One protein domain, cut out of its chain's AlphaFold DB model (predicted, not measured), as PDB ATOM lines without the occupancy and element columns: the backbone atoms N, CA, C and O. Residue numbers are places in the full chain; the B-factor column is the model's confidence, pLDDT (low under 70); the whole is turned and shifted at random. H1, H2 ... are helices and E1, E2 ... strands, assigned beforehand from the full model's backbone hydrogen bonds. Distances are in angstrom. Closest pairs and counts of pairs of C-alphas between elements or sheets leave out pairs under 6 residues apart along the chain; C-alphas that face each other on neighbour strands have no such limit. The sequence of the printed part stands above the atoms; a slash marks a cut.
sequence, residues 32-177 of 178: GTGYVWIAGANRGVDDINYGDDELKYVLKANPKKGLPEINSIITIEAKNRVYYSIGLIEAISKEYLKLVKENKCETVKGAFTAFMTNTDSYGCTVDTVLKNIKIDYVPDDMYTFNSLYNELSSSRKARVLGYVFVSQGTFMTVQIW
ATOM      1  N   GLY A  32      14.140  33.567  -8.795       67.25
ATOM      2  CA  GLY A  32      12.987  32.816  -9.322       67.25
ATOM      3  C   GLY A  32      11.944  33.649 -10.069       67.25
ATOM      4  O   GLY A  32      10.774  33.638  -9.694       67.25
ATOM      5  N   THR A  33      12.351  34.411 -11.081       84.81
ATOM      6  CA  THR A  33      11.410  35.177 -11.904       84.81
ATOM      7  C   THR A  33      10.793  34.297 -12.988       84.81
ATOM      8  O   THR A  33      11.489  33.507 -13.619       84.81
ATOM      9  N   GLY A  34       9.493  34.441 -13.229       90.94
ATOM     10  CA  GLY A  34       8.810  33.742 -14.312       90.94
ATOM     11  C   GLY A  34       7.435  34.319 -14.605       90.94
ATOM     12  O   GLY A  34       7.041  35.343 -14.046       90.94
ATOM     13  N   TYR A  35       6.713  33.650 -15.493       93.25
ATOM     14  CA  TYR A  35       5.397  34.052 -15.962       93.25
ATOM     15  C   TYR A  35       4.368  33.029 -15.503       93.25
ATOM     16  O   TYR A  35       4.527  31.836 -15.751       93.25
ATOM     17  N   VAL A  36       3.308  33.490 -14.850       93.38
ATOM     18  CA  VAL A  36       2.201  32.639 -14.403       93.38
ATOM     19  C   VAL A  36       0.935  33.101 -15.093       93.38
ATOM     20  O   VAL A  36       0.599  34.283 -15.060       93.38
ATOM     21  N   TRP A  37       0.247  32.178 -15.750       93.38
ATOM     22  CA  TRP A  37      -1.025  32.469 -16.396       93.38
ATOM     23  C   TRP A  37      -2.106  32.815 -15.353       93.38
ATOM     24  O   TRP A  37      -2.152  32.215 -14.279       93.38
ATOM     25  N   ILE A  38      -2.954  33.799 -15.664       91.06
ATOM     26  CA  ILE A  38      -4.100  34.205 -14.844       91.06
ATOM     27  C   ILE A  38      -5.389  33.913 -15.604       91.06
ATOM     28  O   ILE A  38      -5.686  34.573 -16.604       91.06
ATOM     29  N   ALA A  39      -6.196  33.008 -15.059       87.38
ATOM     30  CA  ALA A  39      -7.479  32.642 -15.633       87.38
ATOM     31  C   ALA A  39      -8.537  33.740 -15.493       87.38
ATOM     32  O   ALA A  39      -8.716  34.335 -14.418       87.38
ATOM     33  N   GLY A  40      -9.270  33.975 -16.582       79.44
ATOM     34  CA  GLY A  40     -10.367  34.950 -16.676       79.44
ATOM     35  C   GLY A  40      -9.939  36.408 -16.584       79.44
ATOM     36  O   GLY A  40     -10.771  37.308 -16.484       79.44
ATOM     37  N   ALA A  41      -8.636  36.666 -16.686       81.88
ATOM     38  CA  ALA A  41      -8.121  38.008 -16.911       81.88
ATOM     39  C   ALA A  41      -8.495  38.542 -18.308       81.88
ATOM     40  O   ALA A  41      -8.629  39.752 -18.492       81.88
ATOM     41  N   ASN A  42      -8.719  37.648 -19.278       74.62
ATOM     42  CA  ASN A  42      -9.128  37.988 -20.637       74.62
ATOM     43  C   ASN A  42     -10.588  37.557 -20.887       74.62
ATOM     44  O   ASN A  42     -10.862  36.400 -21.203       74.62
ATOM     45  N   ARG A  43     -11.529  38.503 -20.735       63.66
ATOM     46  CA  ARG A  43     -13.003  38.312 -20.666       63.66
ATOM     47  C   ARG A  43     -13.680  37.653 -21.889       63.66
ATOM     48  O   ARG A  43     -14.901  37.542 -21.904       63.66
ATOM     49  N   GLY A  44     -12.931  37.280 -22.926       62.47
ATOM     50  CA  GLY A  44     -13.453  36.618 -24.125       62.47
ATOM     51  C   GLY A  44     -13.306  35.098 -24.062       62.47
ATOM     52  O   GLY A  44     -14.253  34.382 -23.758       62.47
ATOM     53  N   VAL A  45     -12.101  34.616 -24.368       61.47
ATOM     54  CA  VAL A  45     -11.792  33.180 -24.519       61.47
ATOM     55  C   VAL A  45     -11.548  32.494 -23.169       61.47
ATOM     56  O   VAL A  45     -11.646  31.276 -23.060       61.47
ATOM     57  N   ASP A  46     -11.276  33.274 -22.121       68.19
ATOM     58  CA  ASP A  46     -10.816  32.773 -20.824       68.19
ATOM     59  C   ASP A  46     -11.825  33.003 -19.683       68.19
ATOM     60  O   ASP A  46     -11.512  32.811 -18.511       68.19
ATOM     61  N   ASP A  47     -13.041  33.438 -20.018       68.31
ATOM     62  CA  ASP A  47     -14.139  33.677 -19.077       68.31
ATOM     63  C   ASP A  47     -14.689  32.339 -18.548       68.31
ATOM     64  O   ASP A  47     -15.533  31.708 -19.184       68.31
ATOM     65  N   ILE A  48     -14.158  31.874 -17.413       67.50
ATOM     66  CA  ILE A  48     -14.489  30.571 -16.816       67.50
ATOM     67  C   ILE A  48     -15.501  30.659 -15.671       67.50
ATOM     68  O   ILE A  48     -15.498  31.590 -14.866       67.50
ATOM     69  N   ASN A  49     -16.329  29.618 -15.544       63.84
ATOM     70  CA  ASN A  49     -17.152  29.404 -14.358       63.84
ATOM     71  C   ASN A  49     -16.303  28.770 -13.244       63.84
ATOM     72  O   ASN A  49     -15.952  27.597 -13.292       63.84
ATOM     73  N   TYR A  50     -15.972  29.555 -12.221       61.00
ATOM     74  CA  TYR A  50     -15.024  29.174 -11.172       61.00
ATOM     75  C   TYR A  50     -15.549  28.178 -10.121       61.00
ATOM     76  O   TYR A  50     -14.836  27.932  -9.147       61.00
ATOM     77  N   GLY A  51     -16.765  27.645 -10.287       58.41
ATOM     78  CA  GLY A  51     -17.350  26.614  -9.419       58.41
ATOM     79  C   GLY A  51     -16.830  25.192  -9.664       58.41
ATOM     80  O   GLY A  51     -17.280  24.278  -8.985       58.41
ATOM     81  N   ASP A  52     -15.919  25.010 -10.621       65.50
ATOM     82  CA  ASP A  52     -15.324  23.718 -10.966       65.50
ATOM     83  C   ASP A  52     -14.135  23.361 -10.049       65.50
ATOM     84  O   ASP A  52     -13.163  24.122  -9.930       65.50
ATOM     85  N   ASP A  53     -14.206  22.188  -9.414       66.19
ATOM     86  CA  ASP A  53     -13.162  21.639  -8.544       66.19
ATOM     87  C   ASP A  53     -11.856  21.345  -9.300       66.19
ATOM     88  O   ASP A  53     -10.770  21.397  -8.702       66.19
ATOM     89  N   GLU A  54     -11.929  21.091 -10.612       65.38
ATOM     90  CA  GLU A  54     -10.759  20.859 -11.463       65.38
ATOM     91  C   GLU A  54      -9.885  22.114 -11.586       65.38
ATOM     92  O   GLU A  54      -8.666  22.025 -11.720       65.38
ATOM     93  N   LEU A  55     -10.475  23.302 -11.419       73.12
ATOM     94  CA  LEU A  55      -9.797  24.594 -11.549       73.12
ATOM     95  C   LEU A  55      -9.458  25.225 -10.194       73.12
ATOM     96  O   LEU A  55      -9.173  26.426 -10.109       73.12
ATOM     97  N   LYS A  56      -9.502  24.454  -9.100       73.12
ATOM     98  CA  LYS A  56      -9.272  24.986  -7.743       73.12
ATOM     99  C   LYS A  56      -7.863  25.532  -7.519       73.12
ATOM    100  O   LYS A  56      -7.682  26.413  -6.687       73.12
ATOM    101  N   TYR A  57      -6.879  25.013  -8.252       72.50
ATOM    102  CA  TYR A  57      -5.476  25.411  -8.129       72.50
ATOM    103  C   TYR A  57      -5.076  26.531  -9.089       72.50
ATOM    104  O   TYR A  57      -4.010  27.112  -8.934       72.50
ATOM    105  N   VAL A  58      -5.912  26.845 -10.075       80.88
ATOM    106  CA  VAL A  58      -5.617  27.867 -11.075       80.88
ATOM    107  C   VAL A  58      -5.598  29.243 -10.420       80.88
ATOM    108  O   VAL A  58      -6.497  29.574  -9.645       80.88
ATOM    109  N   LEU A  59      -4.594  30.059 -10.739       85.75
ATOM    110  CA  LEU A  59      -4.562  31.461 -10.344       85.75
ATOM    111  C   LEU A  59      -5.625  32.265 -11.114       85.75
ATOM    112  O   LEU A  59      -5.687  32.219 -12.341       85.75
ATOM    113  N   LYS A  60      -6.451  33.033 -10.394       83.75
ATOM    114  CA  LYS A  60      -7.655  33.687 -10.937       83.75
ATOM    115  C   LYS A  60      -7.596  35.197 -10.753       83.75
ATOM    116  O   LYS A  60      -7.165  35.682  -9.704       83.75
ATOM    117  N   ALA A  61      -8.095  35.941 -11.741       81.94
ATOM    118  CA  ALA A  61      -8.403  37.351 -11.540       81.94
ATOM    119  C   ALA A  61      -9.522  37.481 -10.492       81.94
ATOM    120  O   ALA A  61     -10.488  36.718 -10.497       81.94
ATOM    121  N   ASN A  62      -9.408  38.439  -9.572       81.00
ATOM    122  CA  ASN A  62     -10.453  38.655  -8.581       81.00
ATOM    123  C   ASN A  62     -11.648  39.359  -9.256       81.00
ATOM    124  O   ASN A  62     -11.467  40.463  -9.768       81.00
ATOM    125  N   PRO A  63     -12.881  38.821  -9.206       75.25
ATOM    126  CA  PRO A  63     -14.025  39.443  -9.883       75.25
ATOM    127  C   PRO A  63     -14.346  40.860  -9.388       75.25
ATOM    128  O   PRO A  63     -14.879  41.674 -10.136       75.25
ATOM    129  N   LYS A  64     -14.027  41.160  -8.120       78.25
ATOM    130  CA  LYS A  64     -14.285  42.460  -7.481       78.25
ATOM    131  C   LYS A  64     -13.083  43.399  -7.534       78.25
ATOM    132  O   LYS A  64     -13.267  44.605  -7.634       78.25
ATOM    133  N   LYS A  65     -11.870  42.857  -7.402       80.88
ATOM    134  CA  LYS A  65     -10.625  43.638  -7.277       80.88
ATOM    135  C   LYS A  65      -9.789  43.684  -8.559       80.88
ATOM    136  O   LYS A  65      -8.859  44.470  -8.634       80.88
ATOM    137  N   GLY A  66     -10.122  42.873  -9.561       85.25
ATOM    138  CA  GLY A  66      -9.351  42.741 -10.792       85.25
ATOM    139  C   GLY A  66      -8.071  41.924 -10.611       85.25
ATOM    140  O   GLY A  66      -8.018  40.972  -9.825       85.25
ATOM    141  N   LEU A  67      -7.048  42.278 -11.389       89.19
ATOM    142  CA  LEU A  67      -5.713  41.696 -11.275       89.19
ATOM    143  C   LEU A  67      -5.039  42.157  -9.971       89.19
ATOM    144  O   LEU A  67      -5.370  43.232  -9.470       89.19
ATOM    145  N   PRO A  68      -4.096  41.373  -9.418       90.69
ATOM    146  CA  PRO A  68      -3.243  41.843  -8.330       90.69
ATOM    147  C   PRO A  68      -2.555  43.189  -8.646       90.69
ATOM    148  O   PRO A  68      -2.416  43.587  -9.797       90.69
ATOM    149  N   GLU A  69      -2.103  43.917  -7.628       92.56
ATOM    150  CA  GLU A  69      -1.351  45.157  -7.862       92.56
ATOM    151  C   GLU A  69       0.126  44.853  -8.144       92.56
ATOM    152  O   GLU A  69       0.701  43.924  -7.568       92.56
ATOM    153  N   ILE A  70       0.777  45.660  -8.987       92.62
ATOM    154  CA  ILE A  70       2.233  45.584  -9.167       92.62
ATOM    155  C   ILE A  70       2.915  45.858  -7.818       92.62
ATOM    156  O   ILE A  70       2.497  46.732  -7.065       92.62
ATOM    157  N   ASN A  71       3.973  45.102  -7.516       93.31
ATOM    158  CA  ASN A  71       4.691  45.043  -6.238       93.31
ATOM    159  C   ASN A  71       3.935  44.397  -5.065       93.31
ATOM    160  O   ASN A  71       4.532  44.226  -3.998       93.31
ATOM    161  N   SER A  72       2.678  43.978  -5.243       94.88
ATOM    162  CA  SER A  72       1.973  43.215  -4.210       94.88
ATOM    163  C   SER A  72       2.597  41.831  -4.004       94.88
ATOM    164  O   SER A  72       3.231  41.263  -4.901       94.88
ATOM    165  N   ILE A  73       2.430  41.294  -2.794       94.19
ATOM    166  CA  ILE A  73       2.806  39.919  -2.462       94.19
ATOM    167  C   ILE A  73       1.558  39.051  -2.515       94.19
ATOM    168  O   ILE A  73       0.570  39.334  -1.836       94.19
ATOM    169  N   ILE A  74       1.632  37.976  -3.288       92.50
ATOM    170  CA  ILE A  74       0.558  37.001  -3.458       92.50
ATOM    171  C   ILE A  74       1.042  35.601  -3.084       92.50
ATOM    172  O   ILE A  74       2.246  35.341  -3.021       92.50
ATOM    173  N   THR A  75       0.094  34.690  -2.892       91.88
ATOM    174  CA  THR A  75       0.352  33.249  -2.869       91.88
ATOM    175  C   THR A  75      -0.055  32.667  -4.215       91.88
ATOM    176  O   THR A  75      -1.171  32.897  -4.676       91.88
ATOM    177  N   ILE A  76       0.856  31.934  -4.847       90.19
ATOM    178  CA  ILE A  76       0.581  31.112  -6.022       90.19
ATOM    179  C   ILE A  76       0.429  29.682  -5.517       90.19
ATOM    180  O   ILE A  76       1.340  29.157  -4.876       90.19
ATOM    181  N   GLU A  77      -0.717  29.067  -5.780       89.00
ATOM    182  CA  GLU A  77      -1.009  27.714  -5.316       89.00
ATOM    183  C   GLU A  77      -0.146  26.661  -6.026       89.00
ATOM    184  O   GLU A  77       0.395  26.895  -7.114       89.00
ATOM    185  N   ALA A  78      -0.037  25.477  -5.418       86.69
ATOM    186  CA  ALA A  78       0.570  24.316  -6.069       86.69
ATOM    187  C   ALA A  78      -0.116  24.019  -7.419       86.69
ATOM    188  O   ALA A  78      -1.251  24.432  -7.637       86.69
ATOM    189  N   LYS A  79       0.554  23.292  -8.319       86.81
ATOM    190  CA  LYS A  79       0.117  22.968  -9.693       86.81
ATOM    191  C   LYS A  79       0.042  24.136 -10.683       86.81
ATOM    192  O   LYS A  79      -0.132  23.904 -11.876       86.81
ATOM    193  N   ASN A  80       0.208  25.387 -10.246       88.69
ATOM    194  CA  ASN A  80       0.426  26.475 -11.200       88.69
ATOM    195  C   ASN A  80       1.764  26.285 -11.912       88.69
ATOM    196  O   ASN A  80       2.757  25.875 -11.305       88.69
ATOM    197  N   ARG A  81       1.789  26.633 -13.197       89.56
ATOM    198  CA  ARG A  81       2.988  26.572 -14.032       89.56
ATOM    199  C   ARG A  81       3.646  27.934 -14.103       89.56
ATOM    200  O   ARG A  81       2.987  28.947 -14.337       89.56
ATOM    201  N   VAL A  82       4.956  27.929 -13.909       90.62
ATOM    202  CA  VAL A  82       5.830  29.088 -14.034       90.62
ATOM    203  C   VAL A  82       6.625  28.918 -15.318       90.62
ATOM    204  O   VAL A  82       7.524  28.084 -15.382       90.62
ATOM    205  N   TYR A  83       6.274  29.684 -16.343       89.94
ATOM    206  CA  TYR A  83       6.971  29.706 -17.627       89.94
ATOM    207  C   TYR A  83       8.187  30.629 -17.539       89.94
ATOM    208  O   TYR A  83       8.140  31.654 -16.858       89.94
ATOM    209  N   TYR A  84       9.273  30.295 -18.233       85.69
ATOM    210  CA  TYR A  84      10.549  31.006 -18.060       85.69
ATOM    211  C   TYR A  84      10.862  32.058 -19.127       85.69
ATOM    212  O   TYR A  84      11.823  32.809 -18.983       85.69
ATOM    213  N   SER A  85      10.057  32.154 -20.187       83.25
ATOM    214  CA  SER A  85      10.323  33.057 -21.309       83.25
ATOM    215  C   SER A  85       9.055  33.731 -21.823       83.25
ATOM    216  O   SER A  85       8.015  33.088 -21.968       83.25
ATOM    217  N   ILE A  86       9.167  35.019 -22.163       84.38
ATOM    218  CA  ILE A  86       8.098  35.759 -22.844       84.38
ATOM    219  C   ILE A  86       7.829  35.185 -24.244       84.38
ATOM    220  O   ILE A  86       6.678  35.017 -24.639       84.38
ATOM    221  N   GLY A  87       8.883  34.781 -24.963       85.25
ATOM    222  CA  GLY A  87       8.749  34.161 -26.282       85.25
ATOM    223  C   GLY A  87       7.971  32.845 -26.225       85.25
ATOM    224  O   GLY A  87       7.203  32.542 -27.133       85.25
ATOM    225  N   LEU A  88       8.093  32.104 -25.118       86.31
ATOM    226  CA  LEU A  88       7.327  30.881 -24.898       86.31
ATOM    227  C   LEU A  88       5.831  31.163 -24.721       86.31
ATOM    228  O   LEU A  88       5.017  30.527 -25.383       86.31
ATOM    229  N   ILE A  89       5.451  32.120 -23.869       89.50
ATOM    230  CA  ILE A  89       4.024  32.427 -23.647       89.50
ATOM    231  C   ILE A  89       3.360  33.012 -24.903       89.50
ATOM    232  O   ILE A  89       2.194  32.724 -25.181       89.50
ATOM    233  N   GLU A  90       4.107  33.760 -25.719       89.00
ATOM    234  CA  GLU A  90       3.640  34.206 -27.033       89.00
ATOM    235  C   GLU A  90       3.476  33.043 -28.016       89.00
ATOM    236  O   GLU A  90       2.467  32.982 -28.724       89.00
ATOM    237  N   ALA A  91       4.437  32.114 -28.061       88.31
ATOM    238  CA  ALA A  91       4.370  30.931 -28.916       88.31
ATOM    239  C   ALA A  91       3.185  30.029 -28.541       88.31
ATOM    240  O   ALA A  91       2.435  29.624 -29.425       88.31
ATOM    241  N   ILE A  92       2.949  29.806 -27.243       91.12
ATOM    242  CA  ILE A  92       1.774  29.086 -26.730       91.12
ATOM    243  C   ILE A  92       0.485  29.738 -27.242       91.12
ATOM    244  O   ILE A  92      -0.371  29.064 -27.816       91.12
ATOM    245  N   SER A  93       0.351  31.061 -27.084       89.75
ATOM    246  CA  SER A  93      -0.854  31.774 -27.518       89.75
ATOM    247  C   SER A  93      -1.050  31.739 -29.038       89.75
ATOM    248  O   SER A  93      -2.195  31.678 -29.494       89.75
ATOM    249  N   LYS A  94       0.030  31.811 -29.826       90.31
ATOM    250  CA  LYS A  94      -0.025  31.738 -31.295       90.31
ATOM    251  C   LYS A  94      -0.387  30.335 -31.775       90.31
ATOM    252  O   LYS A  94      -1.227  30.211 -32.664       90.31
ATOM    253  N   GLU A  95       0.201  29.298 -31.180       89.94
ATOM    254  CA  GLU A  95      -0.075  27.915 -31.568       89.94
ATOM    255  C   GLU A  95      -1.509  27.520 -31.209       89.94
ATOM    256  O   GLU A  95      -2.196  26.945 -32.046       89.94
ATOM    257  N   TYR A  96      -2.022  27.929 -30.044       89.75
ATOM    258  CA  TYR A  96      -3.439  27.745 -29.716       89.75
ATOM    259  C   TYR A  96      -4.357  28.356 -30.787       89.75
ATOM    260  O   TYR A  96      -5.250  27.689 -31.305       89.75
ATOM    261  N   LEU A  97      -4.101  29.606 -31.192       89.62
ATOM    262  CA  LEU A  97      -4.880  30.270 -32.244       89.62
ATOM    263  C   LEU A  97      -4.799  29.557 -33.595       89.62
ATOM    264  O   LEU A  97      -5.766  29.559 -34.357       89.62
ATOM    265  N   LYS A  98      -3.644  28.978 -33.920       90.81
ATOM    266  CA  LYS A  98      -3.475  28.169 -35.124       90.81
ATOM    267  C   LYS A  98      -4.302  26.887 -35.035       90.81
ATOM    268  O   LYS A  98      -5.058  26.606 -35.958       90.81
ATOM    269  N   LEU A  99      -4.233  26.167 -33.919       89.00
ATOM    270  CA  LEU A  99      -5.005  24.944 -33.709       89.00
ATOM    271  C   LEU A  99      -6.518  25.203 -33.719       89.00
ATOM    272  O   LEU A  99      -7.267  24.413 -34.286       89.00
ATOM    273  N   VAL A 100      -6.965  26.343 -33.187       89.25
ATOM    274  CA  VAL A 100      -8.346  26.829 -33.328       89.25
ATOM    275  C   VAL A 100      -8.739  26.973 -34.801       89.25
ATOM    276  O   VAL A 100      -9.771  26.457 -35.218       89.25
ATOM    277  N   LYS A 101      -7.912  27.644 -35.617       90.94
ATOM    278  CA  LYS A 101      -8.180  27.822 -37.058       90.94
ATOM    279  C   LYS A 101      -8.202  26.497 -37.822       90.94
ATOM    280  O   LYS A 101      -8.878  26.393 -38.840       90.94
ATOM    281  N   GLU A 102      -7.466  25.503 -37.337       90.75
ATOM    282  CA  GLU A 102      -7.433  24.141 -37.873       90.75
ATOM    283  C   GLU A 102      -8.568  23.246 -37.333       90.75
ATOM    284  O   GLU A 102      -8.593  22.058 -37.651       90.75
ATOM    285  N   ASN A 103      -9.500  23.786 -36.533       88.56
ATOM    286  CA  ASN A 103     -10.566  23.045 -35.842       88.56
ATOM    287  C   ASN A 103     -10.052  21.909 -34.933       88.56
ATOM    288  O   ASN A 103     -10.731  20.903 -34.740       88.56
ATOM    289  N   LYS A 104      -8.841  22.058 -34.384       87.81
ATOM    290  CA  LYS A 104      -8.230  21.118 -33.426       87.81
ATOM    291  C   LYS A 104      -8.399  21.544 -31.968       87.81
ATOM    292  O   LYS A 104      -8.153  20.736 -31.084       87.81
ATOM    293  N   CYS A 105      -8.777  22.797 -31.735       88.38
ATOM    294  CA  CYS A 105      -9.062  23.372 -30.424       88.38
ATOM    295  C   CYS A 105     -10.403  24.098 -30.464       88.38
ATOM    296  O   CYS A 105     -10.767  24.677 -31.492       88.38
ATOM    297  N   GLU A 106     -11.109  24.119 -29.339       84.56
ATOM    298  CA  GLU A 106     -12.361  24.857 -29.222       84.56
ATOM    299  C   GLU A 106     -12.145  26.373 -29.074       84.56
ATOM    300  O   GLU A 106     -11.060  26.865 -28.769       84.56
ATOM    301  N   THR A 107     -13.213  27.144 -29.290       82.06
ATOM    302  CA  THR A 107     -13.239  28.608 -29.082       82.06
ATOM    303  C   THR A 107     -14.295  29.042 -28.076       82.06
ATOM    304  O   THR A 107     -14.584  30.232 -27.943       82.06
ATOM    305  N   VAL A 108     -14.888  28.076 -27.375       79.62
ATOM    306  CA  VAL A 108     -15.906  28.340 -26.363       79.62
ATOM    307  C   VAL A 108     -15.302  29.071 -25.165       79.62
ATOM    308  O   VAL A 108     -14.084  29.131 -24.977       79.62
ATOM    309  N   LYS A 109     -16.168  29.653 -24.338       78.12
ATOM    310  CA  LYS A 109     -15.751  30.307 -23.095       78.12
ATOM    311  C   LYS A 109     -14.961  29.334 -22.221       78.12
ATOM    312  O   LYS A 109     -15.452  28.253 -21.914       78.12
ATOM    313  N   GLY A 110     -13.755  29.730 -21.826       79.88
ATOM    314  CA  GLY A 110     -12.872  28.900 -21.013       79.88
ATOM    315  C   GLY A 110     -12.027  27.902 -21.799       79.88
ATOM    316  O   GLY A 110     -11.224  27.211 -21.182       79.88
ATOM    317  N   ALA A 111     -12.132  27.842 -23.131       84.50
ATOM    318  CA  ALA A 111     -11.346  26.909 -23.940       84.50
ATOM    319  C   ALA A 111      -9.832  27.133 -23.775       84.50
ATOM    320  O   ALA A 111      -9.069  26.175 -23.665       84.50
ATOM    321  N   PHE A 112      -9.388  28.390 -23.635       88.25
ATOM    322  CA  PHE A 112      -7.975  28.664 -23.362       88.25
ATOM    323  C   PHE A 112      -7.559  28.213 -21.953       88.25
ATOM    324  O   PHE A 112      -6.470  27.668 -21.788       88.25
ATOM    325  N   THR A 113      -8.427  28.350 -20.945       87.62
ATOM    326  CA  THR A 113      -8.203  27.750 -19.619       87.62
ATOM    327  C   THR A 113      -8.084  26.232 -19.719       87.62
ATOM    328  O   THR A 113      -7.146  25.663 -19.159       87.62
ATOM    329  N   ALA A 114      -9.010  25.566 -20.412       85.75
ATOM    330  CA  ALA A 114      -9.003  24.111 -20.554       85.75
ATOM    331  C   ALA A 114      -7.702  23.630 -21.215       85.75
ATOM    332  O   ALA A 114      -7.026  22.721 -20.725       85.75
ATOM    333  N   PHE A 115      -7.271  24.353 -22.248       90.06
ATOM    334  CA  PHE A 115      -5.974  24.183 -22.889       90.06
ATOM    335  C   PHE A 115      -4.799  24.365 -21.912       90.06
ATOM    336  O   PHE A 115      -3.951  23.477 -21.794       90.06
ATOM    337  N   MET A 116      -4.753  25.478 -21.167       90.31
ATOM    338  CA  MET A 116      -3.667  25.792 -20.223       90.31
ATOM    339  C   MET A 116      -3.615  24.843 -19.020       90.31
ATOM    340  O   MET A 116      -2.547  24.656 -18.432       90.31
ATOM    341  N   THR A 117      -4.745  24.232 -18.657       86.75
ATOM    342  CA  THR A 117      -4.871  23.276 -17.545       86.75
ATOM    343  C   THR A 117      -4.780  21.813 -17.974       86.75
ATOM    344  O   THR A 117      -4.764  20.942 -17.110       86.75
ATOM    345  N   ASN A 118      -4.626  21.542 -19.275       87.19
ATOM    346  CA  ASN A 118      -4.620  20.203 -19.877       87.19
ATOM    347  C   ASN A 118      -5.898  19.382 -19.616       87.19
ATOM    348  O   ASN A 118      -5.829  18.157 -19.546       87.19
ATOM    349  N   THR A 119      -7.044  20.039 -19.459       81.75
ATOM    350  CA  THR A 119      -8.347  19.381 -19.244       81.75
ATOM    351  C   THR A 119      -9.156  19.240 -20.535       81.75
ATOM    352  O   THR A 119     -10.191  18.580 -20.548       81.75
ATOM    353  N   ASP A 120      -8.676  19.813 -21.639       78.00
ATOM    354  CA  ASP A 120      -9.331  19.714 -22.940       78.00
ATOM    355  C   ASP A 120      -9.433  18.257 -23.438       78.00
ATOM    356  O   ASP A 120      -8.439  17.531 -23.557       78.00
ATOM    357  N   SER A 121     -10.657  17.844 -23.767       65.50
ATOM    358  CA  SER A 121     -11.008  16.477 -24.161       65.50
ATOM    359  C   SER A 121     -10.572  16.079 -25.576       65.50
ATOM    360  O   SER A 121     -10.564  14.889 -25.891       65.50
ATOM    361  N   TYR A 122     -10.193  17.032 -26.433       69.75
ATOM    362  CA  TYR A 122      -9.810  16.789 -27.831       69.75
ATOM    363  C   TYR A 122      -8.291  16.682 -28.029       69.75
ATOM    364  O   TYR A 122      -7.808  16.572 -29.157       69.75
ATOM    365  N   GLY A 123      -7.518  16.694 -26.938       76.06
ATOM    366  CA  GLY A 123      -6.054  16.673 -26.986       76.06
ATOM    367  C   GLY A 123      -5.433  18.041 -27.291       76.06
ATOM    368  O   GLY A 123      -4.208  18.131 -27.440       76.06
ATOM    369  N   CYS A 124      -6.247  19.103 -27.335       87.50
ATOM    370  CA  CYS A 124      -5.791  20.486 -27.387       87.50
ATOM    371  C   CYS A 124      -5.287  20.916 -26.003       87.50
ATOM    372  O   CYS A 124      -5.958  21.608 -25.245       87.50
ATOM    373  N   THR A 125      -4.075  20.497 -25.650       90.88
ATOM    374  CA  THR A 125      -3.469  20.804 -24.350       90.88
ATOM    375  C   THR A 125      -2.181  21.595 -24.513       90.88
ATOM    376  O   THR A 125      -1.467  21.457 -25.517       90.88
ATOM    377  N   VAL A 126      -1.851  22.422 -23.515       89.88
ATOM    378  CA  VAL A 126      -0.601  23.187 -23.540       89.88
ATOM    379  C   VAL A 126       0.608  22.256 -23.569       89.88
ATOM    380  O   VAL A 126       1.562  22.544 -24.282       89.88
ATOM    381  N   ASP A 127       0.546  21.089 -22.924       87.81
ATOM    382  CA  ASP A 127       1.621  20.092 -23.006       87.81
ATOM    383  C   ASP A 127       1.844  19.572 -24.432       87.81
ATOM    384  O   ASP A 127       2.990  19.412 -24.852       87.81
ATOM    385  N   THR A 128       0.778  19.332 -25.205       84.75
ATOM    386  CA  THR A 128       0.900  18.937 -26.618       84.75
ATOM    387  C   THR A 128       1.541  20.046 -27.446       84.75
ATOM    388  O   THR A 128       2.398  19.772 -28.284       84.75
ATOM    389  N   VAL A 129       1.178  21.305 -27.196       85.38
ATOM    390  CA  VAL A 129       1.788  22.459 -27.871       85.38
ATOM    391  C   VAL A 129       3.262  22.602 -27.502       85.38
ATOM    392  O   VAL A 129       4.101  22.771 -28.383       85.38
ATOM    393  N   LEU A 130       3.608  22.448 -26.227       85.19
ATOM    394  CA  LEU A 130       4.985  22.541 -25.745       85.19
ATOM    395  C   LEU A 130       5.907  21.464 -26.338       85.19
ATOM    396  O   LEU A 130       7.097  21.723 -26.480       85.19
ATOM    397  N   LYS A 131       5.378  20.299 -26.756       77.50
ATOM    398  CA  LYS A 131       6.143  19.287 -27.527       77.50
ATOM    399  C   LYS A 131       6.572  19.791 -28.903       77.50
ATOM    400  O   LYS A 131       7.549  19.292 -29.450       77.50
ATOM    401  N   ASN A 132       5.819  20.731 -29.466       72.75
ATOM    402  CA  ASN A 132       5.918  21.137 -30.864       72.75
ATOM    403  C   ASN A 132       6.482  22.551 -31.049       72.75
ATOM    404  O   ASN A 132       6.869  22.903 -32.165       72.75
ATOM    405  N   ILE A 133       6.530  23.372 -29.994       72.00
ATOM    406  CA  ILE A 133       7.143  24.699 -30.064       72.00
ATOM    407  C   ILE A 133       8.658  24.527 -30.194       72.00
ATOM    408  O   ILE A 133       9.344  24.192 -29.232       72.00
ATOM    409  N   LYS A 134       9.179  24.835 -31.385       64.50
ATOM    410  CA  LYS A 134      10.589  25.177 -31.566       64.50
ATOM    411  C   LYS A 134      10.778  26.630 -31.145       64.50
ATOM    412  O   LYS A 134      10.237  27.539 -31.766       64.50
ATOM    413  N   ILE A 135      11.495  26.842 -30.053       63.00
ATOM    414  CA  ILE A 135      11.984  28.150 -29.639       63.00
ATOM    415  C   ILE A 135      13.343  28.330 -30.313       63.00
ATOM    416  O   ILE A 135      14.290  27.630 -29.966       63.00
ATOM    417  N   ASP A 136      13.453  29.292 -31.230       52.72
ATOM    418  CA  ASP A 136      14.673  29.570 -32.016       52.72
ATOM    419  C   ASP A 136      15.932  29.871 -31.166       52.72
ATOM    420  O   ASP A 136      17.040  29.948 -31.688       52.72
ATOM    421  N   TYR A 137      15.774  30.030 -29.849       51.53
ATOM    422  CA  TYR A 137      16.827  30.357 -28.886       51.53
ATOM    423  C   TYR A 137      17.141  29.233 -27.883       51.53
ATOM    424  O   TYR A 137      17.953  29.443 -26.983       51.53
ATOM    425  N   VAL A 138      16.506  28.061 -27.998       50.31
ATOM    426  CA  VAL A 138      16.809  26.891 -27.159       50.31
ATOM    427  C   VAL A 138      17.411  25.806 -28.055       50.31
ATOM    428  O   VAL A 138      16.711  25.330 -28.949       50.31
ATOM    429  N   PRO A 139      18.687  25.431 -27.855       47.84
ATOM    430  CA  PRO A 139      19.319  24.323 -28.566       47.84
ATOM    431  C   PRO A 139      18.488  23.034 -28.475       47.84
ATOM    432  O   PRO A 139      17.920  22.735 -27.422       47.84
ATOM    433  N   ASP A 140      18.423  22.269 -29.570       51.28
ATOM    434  CA  ASP A 140      17.601  21.049 -29.690       51.28
ATOM    435  C   ASP A 140      17.900  19.997 -28.593       51.28
ATOM    436  O   ASP A 140      17.038  19.187 -28.253       51.28
ATOM    437  N   ASP A 141      19.087  20.034 -27.982       47.81
ATOM    438  CA  ASP A 141      19.540  19.157 -26.897       47.81
ATOM    439  C   ASP A 141      19.162  19.637 -25.477       47.81
ATOM    440  O   ASP A 141      19.328  18.892 -24.509       47.81
ATOM    441  N   MET A 142      18.594  20.843 -25.330       44.81
ATOM    442  CA  MET A 142      18.123  21.402 -24.050       44.81
ATOM    443  C   MET A 142      16.596  21.318 -23.853       44.81
ATOM    444  O   MET A 142      16.073  21.775 -22.825       44.81
ATOM    445  N   TYR A 143      15.863  20.700 -24.786       48.62
ATOM    446  CA  TYR A 143      14.424  20.434 -24.657       48.62
ATOM    447  C   TYR A 143      14.159  19.258 -23.716       48.62
ATOM    448  O   TYR A 143      13.879  18.134 -24.125       48.62
ATOM    449  N   THR A 144      14.186  19.522 -22.415       51.00
ATOM    450  CA  THR A 144      13.419  18.709 -21.466       51.00
ATOM    451  C   THR A 144      12.172  19.501 -21.095       51.00
ATOM    452  O   THR A 144      12.241  20.713 -20.970       51.00
ATOM    453  N   PHE A 145      11.011  18.868 -20.912       46.72
ATOM    454  CA  PHE A 145       9.772  19.571 -20.513       46.72
ATOM    455  C   PHE A 145       9.971  20.506 -19.305       46.72
ATOM    456  O   PHE A 145       9.396  21.593 -19.242       46.72
ATOM    457  N   ASN A 146      10.880  20.118 -18.409       52.75
ATOM    458  CA  ASN A 146      11.283  20.869 -17.222       52.75
ATOM    459  C   ASN A 146      12.107  22.141 -17.512       52.75
ATOM    460  O   ASN A 146      12.351  22.920 -16.590       52.75
ATOM    461  N   SER A 147      12.563  22.361 -18.751       65.25
ATOM    462  CA  SER A 147      13.293  23.569 -19.157       65.25
ATOM    463  C   SER A 147      12.378  24.692 -19.653       65.25
ATOM    464  O   SER A 147      12.801  25.847 -19.678       65.25
ATOM    465  N   LEU A 148      11.115  24.394 -19.991       77.62
ATOM    466  CA  LEU A 148      10.155  25.370 -20.527       77.62
ATOM    467  C   LEU A 148       9.292  26.010 -19.436       77.62
ATOM    468  O   LEU A 148       9.041  27.220 -19.445       77.62
ATOM    469  N   TYR A 149       8.856  25.195 -18.479       84.69
ATOM    470  CA  TYR A 149       8.121  25.641 -17.308       84.69
ATOM    471  C   TYR A 149       8.458  24.778 -16.095       84.69
ATOM    472  O   TYR A 149       8.995  23.678 -16.215       84.69
ATOM    473  N   ASN A 150       8.098  25.272 -14.915       85.94
ATOM    474  CA  ASN A 150       8.067  24.481 -13.694       85.94
ATOM    475  C   ASN A 150       6.674  24.511 -13.083       85.94
ATOM    476  O   ASN A 150       6.116  25.579 -12.827       85.94
ATOM    477  N   GLU A 151       6.116  23.327 -12.865       87.81
ATOM    478  CA  GLU A 151       4.885  23.165 -12.108       87.81
ATOM    479  C   GLU A 151       5.200  23.194 -10.610       87.81
ATOM    480  O   GLU A 151       6.048  22.451 -10.111       87.81
ATOM    481  N   LEU A 152       4.534  24.077  -9.869       87.06
ATOM    482  CA  LEU A 152       4.799  24.244  -8.446       87.06
ATOM    483  C   LEU A 152       4.359  23.008  -7.649       87.06
ATOM    484  O   LEU A 152       3.174  22.701  -7.559       87.06
ATOM    485  N   SER A 153       5.300  22.350  -6.972       86.81
ATOM    486  CA  SER A 153       5.004  21.219  -6.077       86.81
ATOM    487  C   SER A 153       4.292  21.618  -4.776       86.81
ATOM    488  O   SER A 153       3.718  20.778  -4.091       86.81
ATOM    489  N   SER A 154       4.343  22.900  -4.413       88.06
ATOM    490  CA  SER A 154       3.737  23.484  -3.212       88.06
ATOM    491  C   SER A 154       3.397  24.949  -3.468       88.06
ATOM    492  O   SER A 154       3.964  25.568  -4.371       88.06
ATOM    493  N   SER A 155       2.487  25.516  -2.676       89.69
ATOM    494  CA  SER A 155       2.171  26.941  -2.753       89.69
ATOM    495  C   SER A 155       3.413  27.792  -2.473       89.69
ATOM    496  O   SER A 155       4.145  27.522  -1.516       89.69
ATOM    497  N   ARG A 156       3.634  28.853  -3.251       90.44
ATOM    498  CA  ARG A 156       4.772  29.769  -3.088       90.44
ATOM    499  C   ARG A 156       4.306  31.208  -2.968       90.44
ATOM    500  O   ARG A 156       3.404  31.643  -3.679       90.44
ATOM    501  N   LYS A 157       4.960  31.971  -2.093       92.69
ATOM    502  CA  LYS A 157       4.811  33.425  -2.090       92.69
ATOM    503  C   LYS A 157       5.588  34.021  -3.258       92.69
ATOM    504  O   LYS A 157       6.708  33.592  -3.548       92.69
ATOM    505  N   ALA A 158       4.998  35.025  -3.891       93.31
ATOM    506  CA  ALA A 158       5.607  35.718  -5.008       93.31
ATOM    507  C   ALA A 158       5.284  37.210  -4.990       93.31
ATOM    508  O   ALA A 158       4.218  37.623  -4.530       93.31
ATOM    509  N   ARG A 159       6.206  38.016  -5.517       94.88
ATOM    510  CA  ARG A 159       5.985  39.435  -5.791       94.88
ATOM    511  C   ARG A 159       5.536  39.614  -7.232       94.88
ATOM    512  O   ARG A 159       6.194  39.116  -8.143       94.88
ATOM    513  N   VAL A 160       4.468  40.374  -7.433       94.94
ATOM    514  CA  VAL A 160       4.002  40.781  -8.763       94.94
ATOM    515  C   VAL A 160       4.950  41.831  -9.332       94.94
ATOM    516  O   VAL A 160       5.167  42.867  -8.710       94.94
ATOM    517  N   LEU A 161       5.505  41.576 -10.513       94.12
ATOM    518  CA  LEU A 161       6.403  42.503 -11.208       94.12
ATOM    519  C   LEU A 161       5.717  43.220 -12.375       94.12
ATOM    520  O   LEU A 161       6.121  44.321 -12.734       94.12
ATOM    521  N   GLY A 162       4.689  42.613 -12.967       94.81
ATOM    522  CA  GLY A 162       3.977  43.183 -14.106       94.81
ATOM    523  C   GLY A 162       3.094  42.165 -14.816       94.81
ATOM    524  O   GLY A 162       2.873  41.061 -14.313       94.81
ATOM    525  N   TYR A 163       2.611  42.542 -15.998       93.75
ATOM    526  CA  TYR A 163       1.697  41.741 -16.808       93.75
ATOM    527  C   TYR A 163       2.143  41.706 -18.263       93.75
ATOM    528  O   TYR A 163       2.590  42.714 -18.809       93.75
ATOM    529  N   VAL A 164       1.957  40.551 -18.891       92.62
ATOM    530  CA  VAL A 164       2.068  40.353 -20.331       92.62
ATOM    531  C   VAL A 164       0.696  39.941 -20.846       92.62
ATOM    532  O   VAL A 164       0.134  38.923 -20.433       92.62
ATOM    533  N   PHE A 165       0.153  40.748 -21.748       90.50
ATOM    534  CA  PHE A 165      -1.106  40.466 -22.422       90.50
ATOM    535  C   PHE A 165      -0.799  39.807 -23.761       90.50
ATOM    536  O   PHE A 165      -0.155  40.408 -24.617       90.50
ATOM    537  N   VAL A 166      -1.259  38.571 -23.935       87.81
ATOM    538  CA  VAL A 166      -1.214  37.863 -25.217       87.81
ATOM    539  C   VAL A 166      -2.629  37.730 -25.761       87.81
ATOM    540  O   VAL A 166      -3.608  37.886 -25.029       87.81
ATOM    541  N   SER A 167      -2.761  37.425 -27.049       83.19
ATOM    542  CA  SER A 167      -4.057  37.416 -27.734       83.19
ATOM    543  C   SER A 167      -5.124  36.574 -27.031       83.19
ATOM    544  O   SER A 167      -6.307  36.879 -27.157       83.19
ATOM    545  N   GLN A 168      -4.738  35.503 -26.331       83.94
ATOM    546  CA  GLN A 168      -5.674  34.543 -25.728       83.94
ATOM    547  C   GLN A 168      -5.675  34.533 -24.200       83.94
ATOM    548  O   GLN A 168      -6.531  33.895 -23.601       83.94
ATOM    549  N   GLY A 169      -4.784  35.280 -23.547       86.75
ATOM    550  CA  GLY A 169      -4.642  35.194 -22.097       86.75
ATOM    551  C   GLY A 169      -3.803  36.312 -21.500       86.75
ATOM    552  O   GLY A 169      -3.212  37.135 -22.196       86.75
ATOM    553  N   THR A 170      -3.759  36.348 -20.176       91.38
ATOM    554  CA  THR A 170      -2.892  37.263 -19.433       91.38
ATOM    555  C   THR A 170      -1.938  36.447 -18.586       91.38
ATOM    556  O   THR A 170      -2.349  35.529 -17.878       91.38
ATOM    557  N   PHE A 171      -0.661  36.798 -18.657       93.69
ATOM    558  CA  PHE A 171       0.380  36.237 -17.818       93.69
ATOM    559  C   PHE A 171       0.893  37.321 -16.886       93.69
ATOM    560  O   PHE A 171       1.040  38.480 -17.264       93.69
ATOM    561  N   MET A 172       1.169  36.940 -15.654       94.94
ATOM    562  CA  MET A 172       1.759  37.804 -14.654       94.94
ATOM    563  C   MET A 172       3.226  37.466 -14.504       94.94
ATOM    564  O   MET A 172       3.582  36.319 -14.235       94.94
ATOM    565  N   THR A 173       4.063  38.482 -14.648       95.25
ATOM    566  CA  THR A 173       5.479  38.379 -14.327       95.25
ATOM    567  C   THR A 173       5.615  38.415 -12.812       95.25
ATOM    568  O   THR A 173       5.129  39.344 -12.162       95.25
ATOM    569  N   VAL A 174       6.268  37.412 -12.240       94.06
ATOM    570  CA  VAL A 174       6.413  37.252 -10.793       94.06
ATOM    571  C   VAL A 174       7.847  36.963 -10.402       94.06
ATOM    572  O   VAL A 174       8.546  36.273 -11.131       94.06
ATOM    573  N   GLN A 175       8.260  37.434  -9.228       92.88
ATOM    574  CA  GLN A 175       9.459  36.971  -8.532       92.88
ATOM    575  C   GLN A 175       9.046  36.012  -7.414       92.88
ATOM    576  O   GLN A 175       8.379  36.423  -6.465       92.88
ATOM    577  N   ILE A 176       9.445  34.749  -7.515       87.88
ATOM    578  CA  ILE A 176       9.090  33.672  -6.586       87.88
ATOM    579  C   ILE A 176      10.229  33.446  -5.588       87.88
ATOM    580  O   ILE A 176      11.404  33.381  -5.964       87.88
ATOM    581  N   TRP A 177       9.879  33.307  -4.308       81.88
ATOM    582  CA  TRP A 177      10.830  32.959  -3.248       81.88
ATOM    583  C   TRP A 177      10.940  31.435  -3.076       81.88
ATOM    584  O   TRP A 177       9.948  30.718  -3.230       81.88
TER     585      TRP A 177
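This is residues 32 to 177 of the 178 residues of an uncharacterized protein of Arcobacter butzleri 7h1h (UniProt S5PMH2). A six-stranded antiparallel sheet curls like part of a barrel and stays open, and a long helix, H1, packs on E5, E6 and E1 with its residues 86 to 94. Three shorter helices gather near H1: H3 crosses it about perpendicular, H2 grazes the sheet, and H4 leads straight into E4, while a long loop, residues 39 to 72, joins E1 to E2. The printed part has 146 residues, with the named elements in the order E1, E2, E3, H1, H2, H3, H4, E4, E5, E6; the strands run across the sheet as E2, E5, E6, E1, E3, E4. The class is mixed, helices and strands, with 34 residues in the helices and 36 in the strands, under half of the printed residues. The whole is compact and rounded, with a radius of gyration of the C-alphas of 14.6 A and spans of 38 by 35 by 24 A.

E1, residues 32 to 38, is an inner strand of the strongly twisted sheet, antiparallel to its neighbour E6, residues 169 to 176; its other neighbour is E3, residues 81 to 83, with 117 degrees between the N-to-C directions of E1 and E3. N 36 and O 172 of E1 and E6 are 2.9 A apart, and N 35 and O 83 of E1 and E3 are 2.8 A apart, both within hydrogen-bond range. E2, residues 73 to 76, is an edge strand, antiparallel to E5, residues 156 to 166, with N 74 and O 158 at 2.9 A. E5 bends by 80 degrees at residue 159. E5 and E6 form a hairpin, with N 164 and O 171 at 2.8 A. At the other edge E4, residues 149 to 151, is antiparallel to E3, with N 82 and O 150 at 2.8 A; the edge strands E2 and E4 are apart. From edge to edge the strands' lines turn by 103 degrees and the way across the sheet turns by 94 degrees. H1, residues 86 to 101, is on the sheet; its closest C-alphas to E5 are those of Glu 90 and Val 166, 6.3 A. H2, residues 111 to 117, only grazes the sheet with its residues 112 to 117. H1 and H2 are close but not clearly touching, the C-alphas of Tyr 96 and Phe 112 being closest at 7.9 A. H3, residues 126 to 132, is not on the sheet; H1 touches it with residues 92 to 96 alone, about perpendicular at 84 degrees, the closest C-alphas being those of Ile 92 and Val 129 at 6.7 A. H2 and H3 only just touch, with 3 pairs of C-alphas within 8 A, the closest those of Met 116 and Val 126 at 5.2 A. H3 also only just touches H4, residues 145 to 148, with 3 such pairs, the closest Leu 130 and Phe 145 at 7.7 A. Every O i to N i+4 pair is within hydrogen-bond range in H1 and H2, and 2 of 3 are in H3; H4 is too short for such a pair.

E1 begins at C-alpha 32, (12.987, 32.816, -9.322), and is 18.0 A long. H1 runs 23.0 A from C-alpha 86, (8.098, 35.759, -22.844). E5 is 24.3 A long and E6 20.8 A, ending at C-alpha 176, (9.090, 33.672, -6.586).

The C-alphas farthest apart are those of Lys 64 and Asp 141, 45.4 A. The printed part has no cut. The links E1 to E2 and H3 to H4 are long. The mean pLDDT of the printed part is 81.5; residue 32 and residues 43 to 54, 121 to 122 and 134 to 147 are under 70.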